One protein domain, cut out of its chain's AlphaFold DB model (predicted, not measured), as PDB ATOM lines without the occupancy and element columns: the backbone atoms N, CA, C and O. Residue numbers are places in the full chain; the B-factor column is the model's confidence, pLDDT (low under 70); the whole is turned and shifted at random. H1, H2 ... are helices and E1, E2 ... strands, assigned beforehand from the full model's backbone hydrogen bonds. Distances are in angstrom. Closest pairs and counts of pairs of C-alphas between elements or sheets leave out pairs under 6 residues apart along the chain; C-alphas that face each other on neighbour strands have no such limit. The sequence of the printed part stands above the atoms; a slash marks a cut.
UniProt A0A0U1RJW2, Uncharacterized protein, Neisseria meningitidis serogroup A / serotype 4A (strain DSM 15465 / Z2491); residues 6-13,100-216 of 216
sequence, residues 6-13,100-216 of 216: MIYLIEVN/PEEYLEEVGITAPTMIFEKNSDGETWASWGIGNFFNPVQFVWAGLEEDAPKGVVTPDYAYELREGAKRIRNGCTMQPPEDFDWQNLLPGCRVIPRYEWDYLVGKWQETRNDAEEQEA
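AT A GLANCE: This is residues 6 to 13 and 100 to 216 of the 216 residues of an uncharacterized protein of Neisseria meningitidis serogroup A / serotype 4A (strain DSM 15465 / Z2491) (UniProt A0A0U1RJW2). Two small sheets follow each other along a loose rod: a twisted four-stranded sheet, E4 E5 E1 E7, around its middle, and a three-stranded sheet, E3 E2 E6, toward one end, with H2 over one face of the smaller sheet. Toward the other end the long helix H3 runs outward from the four-stranded sheet, and residues 206 to 216, of which 206 to 215 belong to H3, stick out. The 125 printed residues hold three named helices and seven named strands in the order E1 H1 E2 E3 E4 E5 H2 E6 E7 H3, of mixed class, and both sheets are antiparallel. The whole is loose, with a radius of gyration of the C-alphas of 18.7 A and spans of 69 by 28 by 24 A.

HOW THE PARTS SIT: E1, residues 6 to 10, is an inner strand between E5, residues 150 to 155, and E7, residues 189 to 192. N 8 and O 152 are 2.8 A apart, and N 9 and O 190 are 2.8 A apart, both within hydrogen-bond range. E4, residues 138 to 141, forms a hairpin with E5, with N 151 and O 140 at 2.8 A. This sheet is only just strongly twisted, its C-alphas up to 4.3 A off the best plane. H1, residues 100 to 106, only grazes it with residues 100 to 101; the closest C-alphas of H1 and E4 are those of Pro 100 and Gln 138, 5.7 A apart. E2, residues 114 to 118, forms a hairpin with E3, residues 124 to 129, with N 115 and O 128 at 2.8 A. E6, residues 173 to 175, is on the other side of E2, with N 116 and O 175 at 2.8 A. H2, residues 157 to 165, is on this sheet at a height of 9.1 A, its closest C-alpha pair with E2 being Ile 115 and Gly 164, 7.0 A. H3, residues 194 to 215, only grazes the four-stranded sheet with residues 194 to 201; its closest C-alpha pair with E1 is Ile 7 and Arg 194, 7.0 A. In H1, H2 and H3 every O i to N i+4 pair is within hydrogen-bond range.

IN THESE COORDINATES: E1 begins at C-alpha 6 (183.525, 173.800, 207.325). E3 is 13.9 A long and E5 is 17.1 A. H3 is 32.3 A long and ends at C-alpha 215 (154.211, 154.507, 193.484).

THE WHOLE: The C-alphas of Gly 171 and Ala 216 are the two farthest apart, 69.6 A. Residues 14 to 99 are not printed, and C-alphas 13 and 100 are 16.7 A apart across this cut. The link from E6 to E7 is long, 13 residues. Residues 213 to 216 have pLDDT under 70; the mean of the printed part is 91.0.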
ATOM      1  N   MET A   6     183.384 174.041 208.752       91.88
ATOM      2  CA  MET A   6     183.525 173.800 207.325       91.88
ATOM      3  C   MET A   6     182.750 172.541 206.969       91.88
ATOM      4  O   MET A   6     182.800 171.555 207.704       91.88
ATOM      5  N   ILE A   7     182.021 172.582 205.855       94.31
ATOM      6  CA  ILE A   7     181.282 171.433 205.332       94.31
ATOM      7  C   ILE A   7     182.015 170.955 204.084       94.31
ATOM      8  O   ILE A   7     182.194 171.715 203.136       94.31
ATOM      9  N   TYR A   8     182.427 169.696 204.091       96.25
ATOM     10  CA  TYR A   8     183.032 169.013 202.959       96.25
ATOM     11  C   TYR A   8     181.997 168.064 202.368       96.25
ATOM     12  O   TYR A   8     181.647 167.067 202.996       96.25
ATOM     13  N   LEU A   9     181.499 168.375 201.174       96.88
ATOM     14  CA  LEU A   9     180.650 167.483 200.395       96.88
ATOM     15  C   LEU A   9     181.505 166.346 199.837       96.88
ATOM     16  O   LEU A   9     182.525 166.609 199.206       96.88
ATOM     17  N   ILE A  10     181.094 165.099 200.050       97.19
ATOM     18  CA  ILE A  10     181.758 163.924 199.477       97.19
ATOM     19  C   ILE A  10     181.280 163.772 198.030       97.19
ATOM     20  O   ILE A  10     180.111 163.480 197.794       97.19
ATOM     21  N   GLU A  11     182.185 163.952 197.068       95.25
ATOM     22  CA  GLU A  11     181.882 163.848 195.631       95.25
ATOM     23  C   GLU A  11     182.358 162.512 195.038       95.25
ATOM     24  O   GLU A  11     181.799 162.021 194.059       95.25
ATOM     25  N   VAL A  12     183.363 161.880 195.654       95.44
ATOM     26  CA  VAL A  12     183.903 160.583 195.221       95.44
ATOM     27  C   VAL A  12     183.426 159.469 196.159       95.44
ATOM     28  O   VAL A  12     184.046 159.194 197.188       95.44
ATOM     29  N   ASN A  13     182.345 158.783 195.780       91.31
ATOM     30  CA  ASN A  13     181.684 157.749 196.597       91.31
ATOM     31  C   ASN A  13     182.549 156.511 196.913       91.31
ATOM     32  O   ASN A  13     182.323 155.836 197.918       91.31
ATOM     33  N   PRO A 100     184.218 160.094 214.285       93.81
ATOM     34  CA  PRO A 100     184.501 160.280 212.863       93.81
ATOM     35  C   PRO A 100     185.992 160.423 212.529       93.81
ATOM     36  O   PRO A 100     186.443 159.841 211.548       93.81
ATOM     37  N   GLU A 101     186.777 161.112 213.364       94.25
ATOM     38  CA  GLU A 101     188.227 161.228 213.185       94.25
ATOM     39  C   GLU A 101     188.967 159.883 213.283       94.25
ATOM     40  O   GLU A 101     189.934 159.679 212.557       94.25
ATOM     41  N   GLU A 102     188.487 158.942 214.102       94.56
ATOM     42  CA  GLU A 102     189.083 157.605 214.233       94.56
ATOM     43  C   GLU A 102     188.824 156.766 212.967       94.56
ATOM     44  O   GLU A 102     189.698 156.031 212.519       94.56
ATOM     45  N   TYR A 103     187.655 156.910 212.328       96.38
ATOM     46  CA  TYR A 103     187.383 156.252 211.038       96.38
ATOM     47  C   TYR A 103     188.168 156.868 209.879       96.38
ATOM     48  O   TYR A 103     188.541 156.161 208.944       96.38
ATOM     49  N   LEU A 104     188.406 158.182 209.914       97.19
ATOM     50  CA  LEU A 104     189.280 158.847 208.950       97.19
ATOM     51  C   LEU A 104     190.727 158.355 209.101       97.19
ATOM     52  O   LEU A 104     191.383 158.064 208.102       97.19
ATOM     53  N   GLU A 105     191.200 158.173 210.336       96.81
ATOM     54  CA  GLU A 105     192.542 157.650 210.606       96.81
ATOM     55  C   GLU A 105     192.731 156.234 210.035       96.81
ATOM     56  O   GLU A 105     193.754 155.952 209.410       96.81
ATOM     57  N   GLU A 106     191.714 155.372 210.133       97.06
ATOM     58  CA  GLU A 106     191.724 154.012 209.562       97.06
ATOM     59  C   GLU A 106     191.878 153.977 208.035       97.06
ATOM     60  O   GLU A 106     192.347 152.981 207.482       97.06
ATOM     61  N   VAL A 107     191.517 155.062 207.344       96.69
ATOM     62  CA  VAL A 107     191.702 155.217 205.893       96.69
ATOM     63  C   VAL A 107     192.896 156.112 205.536       96.69
ATOM     64  O   VAL A 107     193.024 156.536 204.388       96.69
ATOM     65  N   GLY A 108     193.784 156.377 206.499       95.75
ATOM     66  CA  GLY A 108     195.020 157.136 206.301       95.75
ATOM     67  C   GLY A 108     194.846 158.655 206.316       95.75
ATOM     68  O   GLY A 108     195.705 159.364 205.795       95.75
ATOM     69  N   ILE A 109     193.748 159.165 206.881       95.69
ATOM     70  CA  ILE A 109     193.451 160.596 206.970       95.69
ATOM     71  C   ILE A 109     193.506 161.038 208.432       95.69
ATOM     72  O   ILE A 109     192.622 160.733 209.227       95.69
ATOM     73  N   THR A 110     194.518 161.822 208.789       92.81
ATOM     74  CA  THR A 110     194.631 162.392 210.136       92.81
ATOM     75  C   THR A 110     193.991 163.776 210.180       92.81
ATOM     76  O   THR A 110     194.598 164.759 209.761       92.81
ATOM     77  N   ALA A 111     192.777 163.862 210.724       92.62
ATOM     78  CA  ALA A 111     192.119 165.131 211.027       92.62
ATOM     79  C   ALA A 111     192.581 165.649 212.404       92.62
ATOM     80  O   ALA A 111     192.297 165.004 213.418       92.62
ATOM     81  N   PRO A 112     193.285 166.795 212.493       91.50
ATOM     82  CA  PRO A 112     193.732 167.311 213.780       91.50
ATOM     83  C   PRO A 112     192.545 167.666 214.684       91.50
ATOM     84  O   PRO A 112     191.590 168.308 214.255       91.50
ATOM     85  N   THR A 113     192.603 167.284 215.955       93.06
ATOM     86  CA  THR A 113     191.574 167.632 216.960       93.06
ATOM     87  C   THR A 113     192.139 168.446 218.120       93.06
ATOM     88  O   THR A 113     191.393 168.950 218.957       93.06
ATOM     89  N   MET A 114     193.462 168.601 218.157       93.81
ATOM     90  CA  MET A 114     194.215 169.278 219.202       93.81
ATOM     91  C   MET A 114     195.355 170.071 218.571       93.81
ATOM     92  O   MET A 114     195.962 169.627 217.598       93.81
ATOM     93  N   ILE A 115     195.671 171.210 219.178       95.12
ATOM     94  CA  ILE A 115     196.929 171.919 218.984       95.12
ATOM     95  C   ILE A 115     197.817 171.618 220.187       95.12
ATOM     96  O   ILE A 115     197.381 171.723 221.335       95.12
ATOM     97  N   PHE A 116     199.065 171.255 219.916       96.38
ATOM     98  CA  PHE A 116     200.115 171.046 220.899       96.38
ATOM     99  C   PHE A 116     201.183 172.127 220.742       96.38
ATOM    100  O   PHE A 116     201.715 172.334 219.652       96.38
ATOM    101  N   GLU A 117     201.517 172.784 221.846       97.25
ATOM    102  CA  GLU A 117     202.678 173.662 221.953       97.25
ATOM    103  C   GLU A 117     203.880 172.825 222.402       97.25
ATOM    104  O   GLU A 117     203.851 172.212 223.477       97.25
ATOM    105  N   LYS A 118     204.926 172.789 221.577       96.81
ATOM    106  CA  LYS A 118     206.148 172.015 221.801       96.81
ATOM    107  C   LYS A 118     207.321 172.938 222.109       96.81
ATOM    108  O   LYS A 118     207.517 173.918 221.394       96.81
ATOM    109  N   ASN A 119     208.112 172.634 223.135       94.75
ATOM    110  CA  ASN A 119     209.355 173.363 223.405       94.75
ATOM    111  C   ASN A 119     210.476 172.963 222.419       94.75
ATOM    112  O   ASN A 119     210.270 172.137 221.526       94.75
ATOM    113  N   SER A 120     211.670 173.538 222.587       92.19
ATOM    114  CA  SER A 120     212.851 173.230 221.764       92.19
ATOM    115  C   SER A 120     213.284 171.762 221.814       92.19
ATOM    116  O   SER A 120     213.905 171.287 220.867       92.19
ATOM    117  N   ASP A 121     212.933 171.050 222.885       94.38
ATOM    118  CA  ASP A 121     213.261 169.636 223.095       94.38
ATOM    119  C   ASP A 121     212.156 168.695 222.565       94.38
ATOM    120  O   ASP A 121     212.276 167.474 222.640       94.38
ATOM    121  N   GLY A 122     211.069 169.247 222.007       92.12
ATOM    122  CA  GLY A 122     209.926 168.495 221.479       92.12
ATOM    123  C   GLY A 122     208.897 168.059 222.533       92.12
ATOM    124  O   GLY A 122     207.929 167.359 222.208       92.12
ATOM    125  N   GLU A 123     209.054 168.480 223.788       95.19
ATOM    126  CA  GLU A 123     208.113 168.190 224.868       95.19
ATOM    127  C   GLU A 123     206.862 169.068 224.767       95.19
ATOM    128  O   GLU A 123     206.932 170.255 224.448       95.19
ATOM    129  N   THR A 124     205.694 168.493 225.071       96.25
ATOM    130  CA  THR A 124     204.434 169.248 225.114       96.25
ATOM    131  C   THR A 124     204.384 170.123 226.364       96.25
ATOM    132  O   THR A 124     204.268 169.610 227.475       96.25
ATOM    133  N   TRP A 125     204.383 171.442 226.187       94.44
ATOM    134  CA  TRP A 125     204.194 172.409 227.274       94.44
ATOM    135  C   TRP A 125     202.736 172.788 227.505       94.44
ATOM    136  O   TRP A 125     202.343 173.075 228.635       94.44
ATOM    137  N   ALA A 126     201.931 172.808 226.448       94.31
ATOM    138  CA  ALA A 126     200.503 173.064 226.534       94.31
ATOM    139  C   ALA A 126     199.765 172.369 225.390       94.31
ATOM    140  O   ALA A 126     200.354 171.998 224.374       94.31
ATOM    141  N   SER A 127     198.458 172.196 225.561       94.19
ATOM    142  CA  SER A 127     197.583 171.742 224.486       94.19
ATOM    143  C   SER A 127     196.185 172.322 224.642       94.19
ATOM    144  O   SER A 127     195.753 172.623 225.758       94.19
ATOM    145  N   TRP A 128     195.481 172.485 223.529       92.00
ATOM    146  CA  TRP A 128     194.076 172.879 223.515       92.00
ATOM    147  C   TRP A 128     193.346 172.240 222.335       92.00
ATOM    148  O   TRP A 128     193.954 171.917 221.317       92.00
ATOM    149  N   GLY A 129     192.040 172.028 222.498       91.94
ATOM    150  CA  GLY A 129     191.196 171.427 221.464       91.94
ATOM    151  C   GLY A 129     190.971 172.356 220.277       91.94
ATOM    152  O   GLY A 129     190.899 173.573 220.449       91.94
ATOM    153  N   ILE A 130     190.833 171.756 219.096       91.50
ATOM    154  CA  ILE A 130     190.406 172.413 217.859       91.50
ATOM    155  C   ILE A 130     188.891 172.239 217.731       91.50
ATOM    156  O   ILE A 130     188.384 171.115 217.716       91.50
ATOM    157  N   GLY A 131     188.161 173.348 217.621       86.81
ATOM    158  CA  GLY A 131     186.704 173.325 217.504       86.81
ATOM    159  C   GLY A 131     185.993 172.775 218.749       86.81
ATOM    160  O   GLY A 131     186.343 173.082 219.890       86.81
ATOM    161  N   ASN A 132     184.931 171.987 218.545       83.19
ATOM    162  CA  ASN A 132     184.149 171.428 219.651       83.19
ATOM    163  C   ASN A 132     184.849 170.203 220.256       83.19
ATOM    164  O   ASN A 132     184.911 169.154 219.625       83.19
ATOM    165  N   PHE A 133     185.262 170.308 221.520       76.25
ATOM    166  CA  PHE A 133     185.952 169.239 222.249       76.25
ATOM    167  C   PHE A 133     185.225 167.883 222.248       76.25
ATOM    168  O   PHE A 133     185.865 166.831 222.274       76.25
ATOM    169  N   PHE A 134     183.889 167.882 222.235       77.25
ATOM    170  CA  PHE A 134     183.120 166.639 222.274       77.25
ATOM    171  C   PHE A 134     182.982 165.982 220.902       77.25
ATOM    172  O   PHE A 134     183.025 164.759 220.837       77.25
ATOM    173  N   ASN A 135     182.841 166.780 219.840       78.69
ATOM    174  CA  ASN A 135     182.592 166.321 218.471       78.69
ATOM    175  C   ASN A 135     183.303 167.256 217.472       78.69
ATOM    176  O   ASN A 135     182.627 168.081 216.841       78.69
ATOM    177  N   PRO A 136     184.642 167.185 217.372       86.50
ATOM    178  CA  PRO A 136     185.415 168.093 216.529       86.50
ATOM    179  C   PRO A 136     185.154 167.820 215.046       86.50
ATOM    180  O   PRO A 136     184.971 168.759 214.280       86.50
ATOM    181  N   VAL A 137     185.047 166.545 214.666       93.50
ATOM    182  CA  VAL A 137     184.719 166.095 213.310       93.50
ATOM    183  C   VAL A 137     183.387 165.350 213.339       93.50
ATOM    184  O   VAL A 137     183.108 164.596 214.272       93.50
ATOM    185  N   GLN A 138     182.539 165.571 212.336       93.75
ATOM    186  CA  GLN A 138     181.225 164.937 212.236       93.75
ATOM    187  C   GLN A 138     180.987 164.404 210.833       93.75
ATOM    188  O   GLN A 138     181.254 165.082 209.850       93.75
ATOM    189  N   PHE A 139     180.427 163.205 210.739       94.62
ATOM    190  CA  PHE A 139     179.864 162.705 209.493       94.62
ATOM    191  C   PHE A 139     178.415 163.168 209.348       94.62
ATOM    192  O   PHE A 139     177.634 163.065 210.295       94.62
ATOM    193  N   VAL A 140     178.050 163.639 208.156       93.94
ATOM    194  CA  VAL A 140     176.678 164.013 207.796       93.94
ATOM    195  C   VAL A 140     176.234 163.229 206.568       93.94
ATOM    196  O   VAL A 140     176.986 163.062 205.614       93.94
ATOM    197  N   TRP A 141     175.011 162.714 206.603       93.50
ATOM    198  CA  TRP A 141     174.412 161.966 205.501       93.50
ATOM    199  C   TRP A 141     172.907 162.226 205.537       93.50
ATOM    200  O   TRP A 141     172.269 162.012 206.567       93.50
ATOM    201  N   ALA A 142     172.373 162.785 204.453       91.19
ATOM    202  CA  ALA A 142     170.992 163.256 204.374       91.19
ATOM    203  C   ALA A 142     169.955 162.119 204.352       91.19
ATOM    204  O   ALA A 142     168.824 162.314 204.791       91.19
ATOM    205  N   GLY A 143     170.365 160.942 203.882       86.75
ATOM    206  CA  GLY A 143     169.589 159.705 203.807       86.75
ATOM    207  C   GLY A 143     170.484 158.503 204.092       86.75
ATOM    208  O   GLY A 143     171.648 158.678 204.423       86.75
ATOM    209  N   LEU A 144     169.969 157.282 203.989       78.56
ATOM    210  CA  LEU A 144     170.807 156.066 204.027       78.56
ATOM    211  C   LEU A 144     171.157 155.573 202.618       78.56
ATOM    212  O   LEU A 144     171.942 154.642 202.448       78.56
ATOM    213  N   GLU A 145     170.567 156.202 201.613       86.31
ATOM    214  CA  GLU A 145     170.708 155.892 200.208       86.31
ATOM    215  C   GLU A 145     172.031 156.418 199.653       86.31
ATOM    216  O   GLU A 145     172.600 157.414 200.116       86.31
ATOM    217  N   GLU A 146     172.534 155.727 198.633       82.56
ATOM    218  CA  GLU A 146     173.827 156.046 198.033       82.56
ATOM    219  C   GLU A 146     173.822 157.370 197.252       82.56
ATOM    220  O   GLU A 146     174.872 157.997 197.112       82.56
ATOM    221  N   ASP A 147     172.672 157.832 196.774       87.19
ATOM    222  CA  ASP A 147     172.515 159.107 196.066       87.19
ATOM    223  C   ASP A 147     172.268 160.299 197.007       87.19
ATOM    224  O   ASP A 147     172.377 161.452 196.584       87.19
ATOM    225  N   ALA A 148     171.969 160.042 198.284       93.00
ATOM    226  CA  ALA A 148     171.730 161.095 199.256       93.00
ATOM    227  C   ALA A 148     173.006 161.924 199.493       93.00
ATOM    228  O   ALA A 148     174.098 161.354 199.586       93.00
ATOM    229  N   PRO A 149     172.898 163.258 199.655       95.38
ATOM    230  CA  PRO A 149     174.038 164.101 199.997       95.38
ATOM    231  C   PRO A 149     174.774 163.606 201.248       95.38
ATOM    232  O   PRO A 149     174.173 163.353 202.298       95.38
ATOM    233  N   LYS A 150     176.097 163.489 201.135       96.69
ATOM    234  CA  LYS A 150     177.007 163.000 202.177       96.69
ATOM    235  C   LYS A 150     178.130 163.998 202.384       96.69
ATOM    236  O   LYS A 150     178.600 164.616 201.432       96.69
ATOM    237  N   GLY A 151     178.607 164.123 203.611       96.31
ATOM    238  CA  GLY A 151     179.668 165.060 203.919       96.31
ATOM    239  C   GLY A 151     180.376 164.810 205.239       96.31
ATOM    240  O   GLY A 151     180.003 163.954 206.045       96.31
ATOM    241  N   VAL A 152     181.407 165.617 205.454       96.50
ATOM    242  CA  VAL A 152     182.146 165.722 206.707       96.50
ATOM    243  C   VAL A 152     182.098 167.171 207.163       96.50
ATOM    244  O   VAL A 152     182.369 168.085 206.388       96.50
ATOM    245  N   VAL A 153     181.759 167.390 208.424       94.69
ATOM    246  CA  VAL A 153     181.843 168.695 209.070       94.69
ATOM    247  C   VAL A 153     183.098 168.716 209.922       94.69
ATOM    248  O   VAL A 153     183.305 167.831 210.753       94.69
ATOM    249  N   THR A 154     183.924 169.734 209.727       94.25
ATOM    250  CA  THR A 154     185.129 169.970 210.525       94.25
ATOM    251  C   THR A 154     185.056 171.347 211.176       94.25
ATOM    252  O   THR A 154     184.234 172.181 210.780       94.25
ATOM    253  N   PRO A 155     185.936 171.646 212.139       92.56
ATOM    254  CA  PRO A 155     186.190 173.020 212.530       92.56
ATOM    255  C   PRO A 155     186.783 173.782 211.336       92.56
ATOM    256  O   PRO A 155     187.348 173.185 210.413       92.56
ATOM    257  N   ASP A 156     186.678 175.102 211.356       91.56
ATOM    258  CA  ASP A 156     187.435 175.976 210.464       91.56
ATOM    259  C   ASP A 156     188.918 175.926 210.848       91.56
ATOM    260  O   ASP A 156     189.408 176.730 211.639       91.56
ATOM    261  N   TYR A 157     189.634 174.940 210.303       91.50
ATOM    262  CA  TYR A 157     191.058 174.742 210.561       91.50
ATOM    263  C   TYR A 157     191.886 175.985 210.231       91.50
ATOM    264  O   TYR A 157     192.806 176.306 210.976       91.50
ATOM    265  N   ALA A 158     191.538 176.729 209.179       90.44
ATOM    266  CA  ALA A 158     192.243 177.957 208.824       90.44
ATOM    267  C   ALA A 158     192.170 178.986 209.959       90.44
ATOM    268  O   ALA A 158     193.167 179.612 210.326       90.44
ATOM    269  N   TYR A 159     190.978 179.159 210.530       91.38
ATOM    270  CA  TYR A 159     190.768 180.024 211.681       91.38
ATOM    271  C   TYR A 159     191.448 179.474 212.942       91.38
ATOM    272  O   TYR A 159     192.192 180.203 213.595       91.38
ATOM    273  N   GLU A 160     191.216 178.204 213.276       93.06
ATOM    274  CA  GLU A 160     191.692 177.576 214.515       93.06
ATOM    275  C   GLU A 160     193.224 177.546 214.600       93.06
ATOM    276  O   GLU A 160     193.790 177.859 215.648       93.06
ATOM    277  N   LEU A 161     193.907 177.232 213.495       92.38
ATOM    278  CA  LEU A 161     195.368 177.187 213.440       92.38
ATOM    279  C   LEU A 161     195.984 178.584 213.522       92.38
ATOM    280  O   LEU A 161     196.929 178.785 214.282       92.38
ATOM    281  N   ARG A 162     195.400 179.574 212.837       93.06
ATOM    282  CA  ARG A 162     195.832 180.977 212.932       93.06
ATOM    283  C   ARG A 162     195.649 181.541 214.342       93.06
ATOM    284  O   ARG A 162     196.512 182.255 214.848       93.06
ATOM    285  N   GLU A 163     194.524 181.255 214.998       92.81
ATOM    286  CA  GLU A 163     194.318 181.674 216.391       92.81
ATOM    287  C   GLU A 163     195.209 180.897 217.366       92.81
ATOM    288  O   GLU A 163     195.643 181.455 218.376       92.81
ATOM    289  N   GLY A 164     195.512 179.635 217.061       92.31
ATOM    290  CA  GLY A 164     196.477 178.825 217.794       92.31
ATOM    291  C   GLY A 164     197.886 179.407 217.735       92.31
ATOM    292  O   GLY A 164     198.500 179.594 218.784       92.31
ATOM    293  N   ALA A 165     198.360 179.780 216.544       93.50
ATOM    294  CA  ALA A 165     199.700 180.318 216.320       93.50
ATOM    295  C   ALA A 165     199.976 181.579 217.156       93.50
ATOM    296  O   ALA A 165     201.047 181.720 217.744       93.50
ATOM    297  N   LYS A 166     198.972 182.450 217.325       94.38
ATOM    298  CA  LYS A 166     199.057 183.654 218.176       94.38
ATOM    299  C   LYS A 166     199.315 183.361 219.658       94.38
ATOM    300  O   LYS A 166     199.700 184.266 220.394       94.38
ATOM    301  N   ARG A 167     199.034 182.140 220.119       92.88
ATOM    302  CA  ARG A 167     199.170 181.726 221.526       92.88
ATOM    303  C   ARG A 167     200.501 181.041 221.821       92.88
ATOM    304  O   ARG A 167     200.792 180.803 222.990       92.88
ATOM    305  N   ILE A 168     201.279 180.715 220.790       94.38
ATOM    306  CA  ILE A 168     202.542 179.990 220.923       94.38
ATOM    307  C   ILE A 168     203.596 180.910 221.533       94.38
ATOM    308  O   ILE A 168     203.806 182.035 221.073       94.38
ATOM    309  N   ARG A 169     204.262 180.445 222.592       93.69
ATOM    310  CA  ARG A 169     205.335 181.198 223.244       93.69
ATOM    311  C   ARG A 169     206.568 181.265 222.352       93.69
ATOM    312  O   ARG A 169     206.872 180.341 221.601       93.69
ATOM    313  N   ASN A 170     207.341 182.339 222.508       91.81
ATOM    314  CA  ASN A 170     208.636 182.474 221.844       91.81
ATOM    315  C   ASN A 170     209.527 181.256 222.134       91.81
ATOM    316  O   ASN A 170     209.688 180.860 223.288       91.81
ATOM    317  N   GLY A 171     210.116 180.687 221.080       90.56
ATOM    318  CA  GLY A 171     210.953 179.488 221.168       90.56
ATOM    319  C   GLY A 171     210.182 178.162 221.196       90.56
ATOM    320  O   GLY A 171     210.819 177.114 221.242       90.56
ATOM    321  N   CYS A 172     208.846 178.188 221.145       95.00
ATOM    322  CA  CYS A 172     208.012 176.996 220.986       95.00
ATOM    323  C   CYS A 172     207.530 176.834 219.540       95.00
ATOM    324  O   CYS A 172     207.476 177.793 218.771       95.00
ATOM    325  N   THR A 173     207.153 175.610 219.183       95.62
ATOM    326  CA  THR A 173     206.536 175.267 217.898       95.62
ATOM    327  C   THR A 173     205.116 174.744 218.097       95.62
ATOM    328  O   THR A 173     204.741 174.309 219.189       95.62
ATOM    329  N   MET A 174     204.310 174.819 217.040       96.19
ATOM    330  CA  MET A 174     202.921 174.365 217.030       96.19
ATOM    331  C   MET A 174     202.790 173.056 216.252       96.19
ATOM    332  O   MET A 174     203.346 172.928 215.162       96.19
ATOM    333  N   GLN A 175     202.023 172.104 216.785       95.00
ATOM    334  CA  GLN A 175     201.624 170.889 216.077       95.00
ATOM    335  C   GLN A 175     200.097 170.708 216.154       95.00
ATOM    336  O   GLN A 175     199.579 170.597 217.266       95.00
ATOM    337  N   PRO A 176     199.367 170.621 215.024       94.12
ATOM    338  CA  PRO A 176     199.848 170.794 213.645       94.12
ATOM    339  C   PRO A 176     200.377 172.222 213.386       94.12
ATOM    340  O   PRO A 176     200.041 173.131 214.145       94.12
ATOM    341  N   PRO A 177     201.221 172.429 212.359       92.94
ATOM    342  CA  PRO A 177     201.743 173.754 212.034       92.94
ATOM    343  C   PRO A 177     200.645 174.672 211.469       92.94
ATOM    344  O   PRO A 177     199.587 174.208 211.047       92.94
ATOM    345  N   GLU A 178     200.884 175.988 211.472       92.75
ATOM    346  CA  GLU A 178     199.896 176.988 211.023       92.75
ATOM    347  C   GLU A 178     199.536 176.831 209.537       92.75
ATOM    348  O   GLU A 178     198.397 177.070 209.144       92.75
ATOM    349  N   ASP A 179     200.496 176.379 208.731       90.00
ATOM    350  CA  ASP A 179     200.392 176.141 207.292       90.00
ATOM    351  C   ASP A 179     199.978 174.703 206.932       90.00
ATOM    352  O   ASP A 179     200.114 174.296 205.777       90.00
ATOM    353  N   PHE A 180     199.461 173.927 207.893       91.25
ATOM    354  CA  PHE A 180     198.904 172.599 207.633       91.25
ATOM    355  C   PHE A 180     197.896 172.648 206.474       91.25
ATOM    356  O   PHE A 180     196.995 173.489 206.471       91.25
ATOM    357  N   ASP A 181     198.025 171.735 205.507       89.19
ATOM    358  CA  ASP A 181     197.168 171.691 204.317       89.19
ATOM    359  C   ASP A 181     195.767 171.154 204.645       89.19
ATOM    360  O   ASP A 181     195.400 170.012 204.364       89.19
ATOM    361  N   TRP A 182     194.962 172.005 205.274       87.12
ATOM    362  CA  TRP A 182     193.574 171.705 205.592       87.12
ATOM    363  C   TRP A 182     192.676 171.702 204.348       87.12
ATOM    364  O   TRP A 182     191.613 171.089 204.391       87.12
ATOM    365  N   GLN A 183     193.081 172.346 203.246       84.06
ATOM    366  CA  GLN A 183     192.283 172.410 202.015       84.06
ATOM    367  C   GLN A 183     192.174 171.040 201.343       84.06
ATOM    368  O   GLN A 183     191.111 170.699 200.826       84.06
ATOM    369  N   ASN A 184     193.244 170.242 201.404       87.81
ATOM    370  CA  ASN A 184     193.284 168.892 200.841       87.81
ATOM    371  C   ASN A 184     193.153 167.785 201.899       87.81
ATOM    372  O   ASN A 184     193.409 166.618 201.600       87.81
ATOM    373  N   LEU A 185     192.722 168.124 203.121       91.12
ATOM    374  CA  LEU A 185     192.583 167.173 204.231       91.12
ATOM    375  C   LEU A 185     191.688 165.975 203.884       91.12
ATOM    376  O   LEU A 185     191.935 164.865 204.347       91.12
ATOM    377  N   LEU A 186     190.630 166.204 203.103       96.00
ATOM    378  CA  LEU A 186     189.605 165.211 202.791       96.00
ATOM    379  C   LEU A 186     189.575 164.921 201.281       96.00
ATOM    380  O   LEU A 186     188.800 165.540 200.549       96.00
ATOM    381  N   PRO A 187     190.395 163.969 200.790       95.81
ATOM    382  CA  PRO A 187     190.430 163.601 199.379       95.81
ATOM    383  C   PRO A 187     189.060 163.170 198.851       95.81
ATOM    384  O   PRO A 187     188.340 162.404 199.496       95.81
ATOM    385  N   GLY A 188     188.719 163.629 197.645       95.81
ATOM    386  CA  GLY A 188     187.429 163.335 197.018       95.81
ATOM    387  C   GLY A 188     186.254 164.113 197.612       95.81
ATOM    388  O   GLY A 188     185.102 163.754 197.361       95.81
ATOM    389  N   CYS A 189     186.540 165.154 198.397       96.94
ATOM    390  CA  CYS A 189     185.547 166.079 198.912       96.94
ATOM    391  C   CYS A 189     185.777 167.498 198.387       96.94
ATOM    392  O   CYS A 189     186.905 167.887 198.087       96.94
ATOM    393  N   ARG A 190     184.707 168.292 198.357       95.38
ATOM    394  CA  ARG A 190     184.739 169.724 198.053       95.38
ATOM    395  C   ARG A 190     184.161 170.513 199.215       95.38
ATOM    396  O   ARG A 190     183.111 170.166 199.749       95.38
ATOM    397  N   VAL A 191     184.830 171.597 199.596       94.00
ATOM    398  CA  VAL A 191     184.294 172.539 200.585       94.00
ATOM    399  C   VAL A 191     183.078 173.250 200.002       94.00
ATOM    400  O   VAL A 191     183.161 173.826 198.915       94.00
ATOM    401  N   ILE A 192     181.975 173.254 200.746       94.19
ATOM    402  CA  ILE A 192     180.737 173.930 200.365       94.19
ATOM    403  C   ILE A 192     180.235 174.854 201.479       94.19
ATOM    404  O   ILE A 192     180.428 174.580 202.668       94.19
ATOM    405  N   PRO A 193     179.565 175.962 201.130       94.25
ATOM    406  CA  PRO A 193     178.861 176.774 202.104       94.25
ATOM    407  C   PRO A 193     177.589 176.067 202.586       94.25
ATOM    408  O   PRO A 193     176.988 175.255 201.882       94.25
ATOM    409  N   ARG A 194     177.116 176.441 203.779       92.50
ATOM    410  CA  ARG A 194     175.916 175.847 204.385       92.50
ATOM    411  C   ARG A 194     174.672 175.910 203.494       92.50
ATOM    412  O   ARG A 194     173.935 174.937 203.439       92.50
ATOM    413  N   TYR A 195     174.460 177.013 202.778       94.75
ATOM    414  CA  TYR A 195     173.289 177.142 201.906       94.75
ATOM    415  C   TYR A 195     173.291 176.121 200.758       94.75
ATOM    416  O   TYR A 195     172.226 175.716 200.308       94.75
ATOM    417  N   GLU A 196     174.469 175.703 200.279       96.44
ATOM    418  CA  GLU A 196     174.579 174.687 199.231       96.44
ATOM    419  C   GLU A 196     174.220 173.313 199.799       96.44
ATOM    420  O   GLU A 196     173.472 172.573 199.168       96.44
ATOM    421  N   TRP A 197     174.674 173.005 201.019       95.75
ATOM    422  CA  TRP A 197     174.272 171.784 201.721       95.75
ATOM    423  C   TRP A 197     172.754 171.730 201.903       95.75
ATOM    424  O   TRP A 197     172.119 170.759 201.498       95.75
ATOM    425  N   ASP A 198     172.171 172.797 202.453       95.12
ATOM    426  CA  ASP A 198     170.732 172.885 202.706       95.12
ATOM    427  C   ASP A 198     169.926 172.739 201.395       95.12
ATOM    428  O   ASP A 198     168.925 172.024 201.361       95.12
ATOM    429  N   TYR A 199     170.400 173.337 200.294       96.56
ATOM    430  CA  TYR A 199     169.801 173.182 198.963       96.56
ATOM    431  C   TYR A 199     169.871 171.739 198.440       96.56
ATOM    432  O   TYR A 199     168.867 171.212 197.962       96.56
ATOM    433  N   LEU A 200     171.036 171.087 198.528       96.06
ATOM    434  CA  LEU A 200     171.219 169.709 198.057       96.06
ATOM    435  C   LEU A 200     170.335 168.728 198.832       96.06
ATOM    436  O   LEU A 200     169.723 167.848 198.228       96.06
ATOM    437  N   VAL A 201     170.238 168.901 200.154       94.50
ATOM    438  CA  VAL A 201     169.352 168.097 201.007       94.50
ATOM    439  C   VAL A 201     167.891 168.305 200.619       94.50
ATOM    440  O   VAL A 201     167.189 167.319 200.414       94.50
ATOM    441  N   GLY A 202     167.447 169.558 200.466       94.25
ATOM    442  CA  GLY A 202     166.068 169.865 200.074       94.25
ATOM    443  C   GLY A 202     165.696 169.260 198.720       94.25
ATOM    444  O   GLY A 202     164.697 168.558 198.608       94.25
ATOM    445  N   LYS A 203     166.559 169.427 197.713       93.94
ATOM    446  CA  LYS A 203     166.346 168.863 196.373       93.94
ATOM    447  C   LYS A 203     166.257 167.332 196.381       93.94
ATOM    448  O   LYS A 203     165.450 166.750 195.655       93.94
ATOM    449  N   TRP A 204     167.098 166.673 197.177       94.06
ATOM    450  CA  TRP A 204     167.053 165.220 197.329       94.06
ATOM    451  C   TRP A 204     165.746 164.765 197.999       94.06
ATOM    452  O   TRP A 204     165.123 163.815 197.530       94.06
ATOM    453  N   GLN A 205     165.282 165.476 199.031       92.19
ATOM    454  CA  GLN A 205     164.004 165.188 199.694       92.19
ATOM    455  C   GLN A 205     162.800 165.359 198.756       92.19
ATOM    456  O   GLN A 205     161.923 164.501 198.744       92.19
ATOM    457  N   GLU A 206     162.768 166.420 197.945       90.88
ATOM    458  CA  GLU A 206     161.708 166.647 196.947       90.88
ATOM    459  C   GLU A 206     161.632 165.498 195.935       90.88
ATOM    460  O   GLU A 206     160.572 164.908 195.744       90.88
ATOM    461  N   THR A 207     162.779 165.104 195.368       88.06
ATOM    462  CA  THR A 207     162.859 164.015 194.373       88.06
ATOM    463  C   THR A 207     162.321 162.691 194.922       88.06
ATOM    464  O   THR A 207     161.730 161.900 194.190       88.06
ATOM    465  N   ARG A 208     162.521 162.438 196.220       85.44
ATOM    466  CA  ARG A 208     162.010 161.238 196.884       85.44
ATOM    467  C   ARG A 208     160.508 161.263 197.101       85.44
ATOM    468  O   ARG A 208     159.860 160.259 196.839       85.44
ATOM    469  N   ASN A 209     159.972 162.386 197.570       80.69
ATOM    470  CA  ASN A 209     158.535 162.513 197.800       80.69
ATOM    471  C   ASN A 209     157.763 162.340 196.484       80.69
ATOM    472  O   ASN A 209     156.775 161.615 196.449       80.69
ATOM    473  N   ASP A 210     158.273 162.907 195.387       75.56
ATOM    474  CA  ASP A 210     157.677 162.754 194.056       75.56
ATOM    475  C   ASP A 210     157.694 161.295 193.563       75.56
ATOM    476  O   ASP A 210     156.786 160.873 192.847       75.56
ATOM    477  N   ALA A 211     158.722 160.519 193.924       71.06
ATOM    478  CA  ALA A 211     158.812 159.097 193.594       71.06
ATOM    479  C   ALA A 211     157.847 158.249 194.443       71.06
ATOM    480  O   ALA A 211     157.169 157.376 193.908       71.06
ATOM    481  N   GLU A 212     157.736 158.540 195.742       71.81
ATOM    482  CA  GLU A 212     156.811 157.856 196.656       71.81
ATOM    483  C   GLU A 212     155.334 158.146 196.303       71.81
ATOM    484  O   GLU A 212     154.496 157.252 196.398       71.81
ATOM    485  N   GLU A 213     155.008 159.353 195.820       63.06
ATOM    486  CA  GLU A 213     153.662 159.707 195.335       63.06
ATOM    487  C   GLU A 213     153.299 159.061 193.987       63.06
ATOM    488  O   GLU A 213     152.120 158.864 193.702       63.06
ATOM    489  N   GLN A 214     154.283 158.716 193.150       56.19
ATOM    490  CA  GLN A 214     154.050 158.016 191.877       56.19
ATOM    491  C   GLN A 214     153.864 156.501 192.044       56.19
ATOM    492  O   GLN A 214     153.316 155.853 191.150       56.19
ATOM    493  N   GLU A 215     154.326 155.935 193.160       56.16
ATOM    494  CA  GLU A 215     154.211 154.507 193.484       56.16
ATOM    495  C   GLU A 215     152.973 154.158 194.341       56.16
ATOM    496  O   GLU A 215     152.680 152.971 194.513       56.16
ATOM    497  N   ALA A 216     152.244 155.160 194.854       53.69
ATOM    498  CA  ALA A 216     151.037 155.020 195.684       53.69
ATOM    499  C   ALA A 216     149.723 155.058 194.877       53.69
ATOM    500  O   ALA A 216     148.783 154.321 195.265       53.69
TER     501      ALA A 216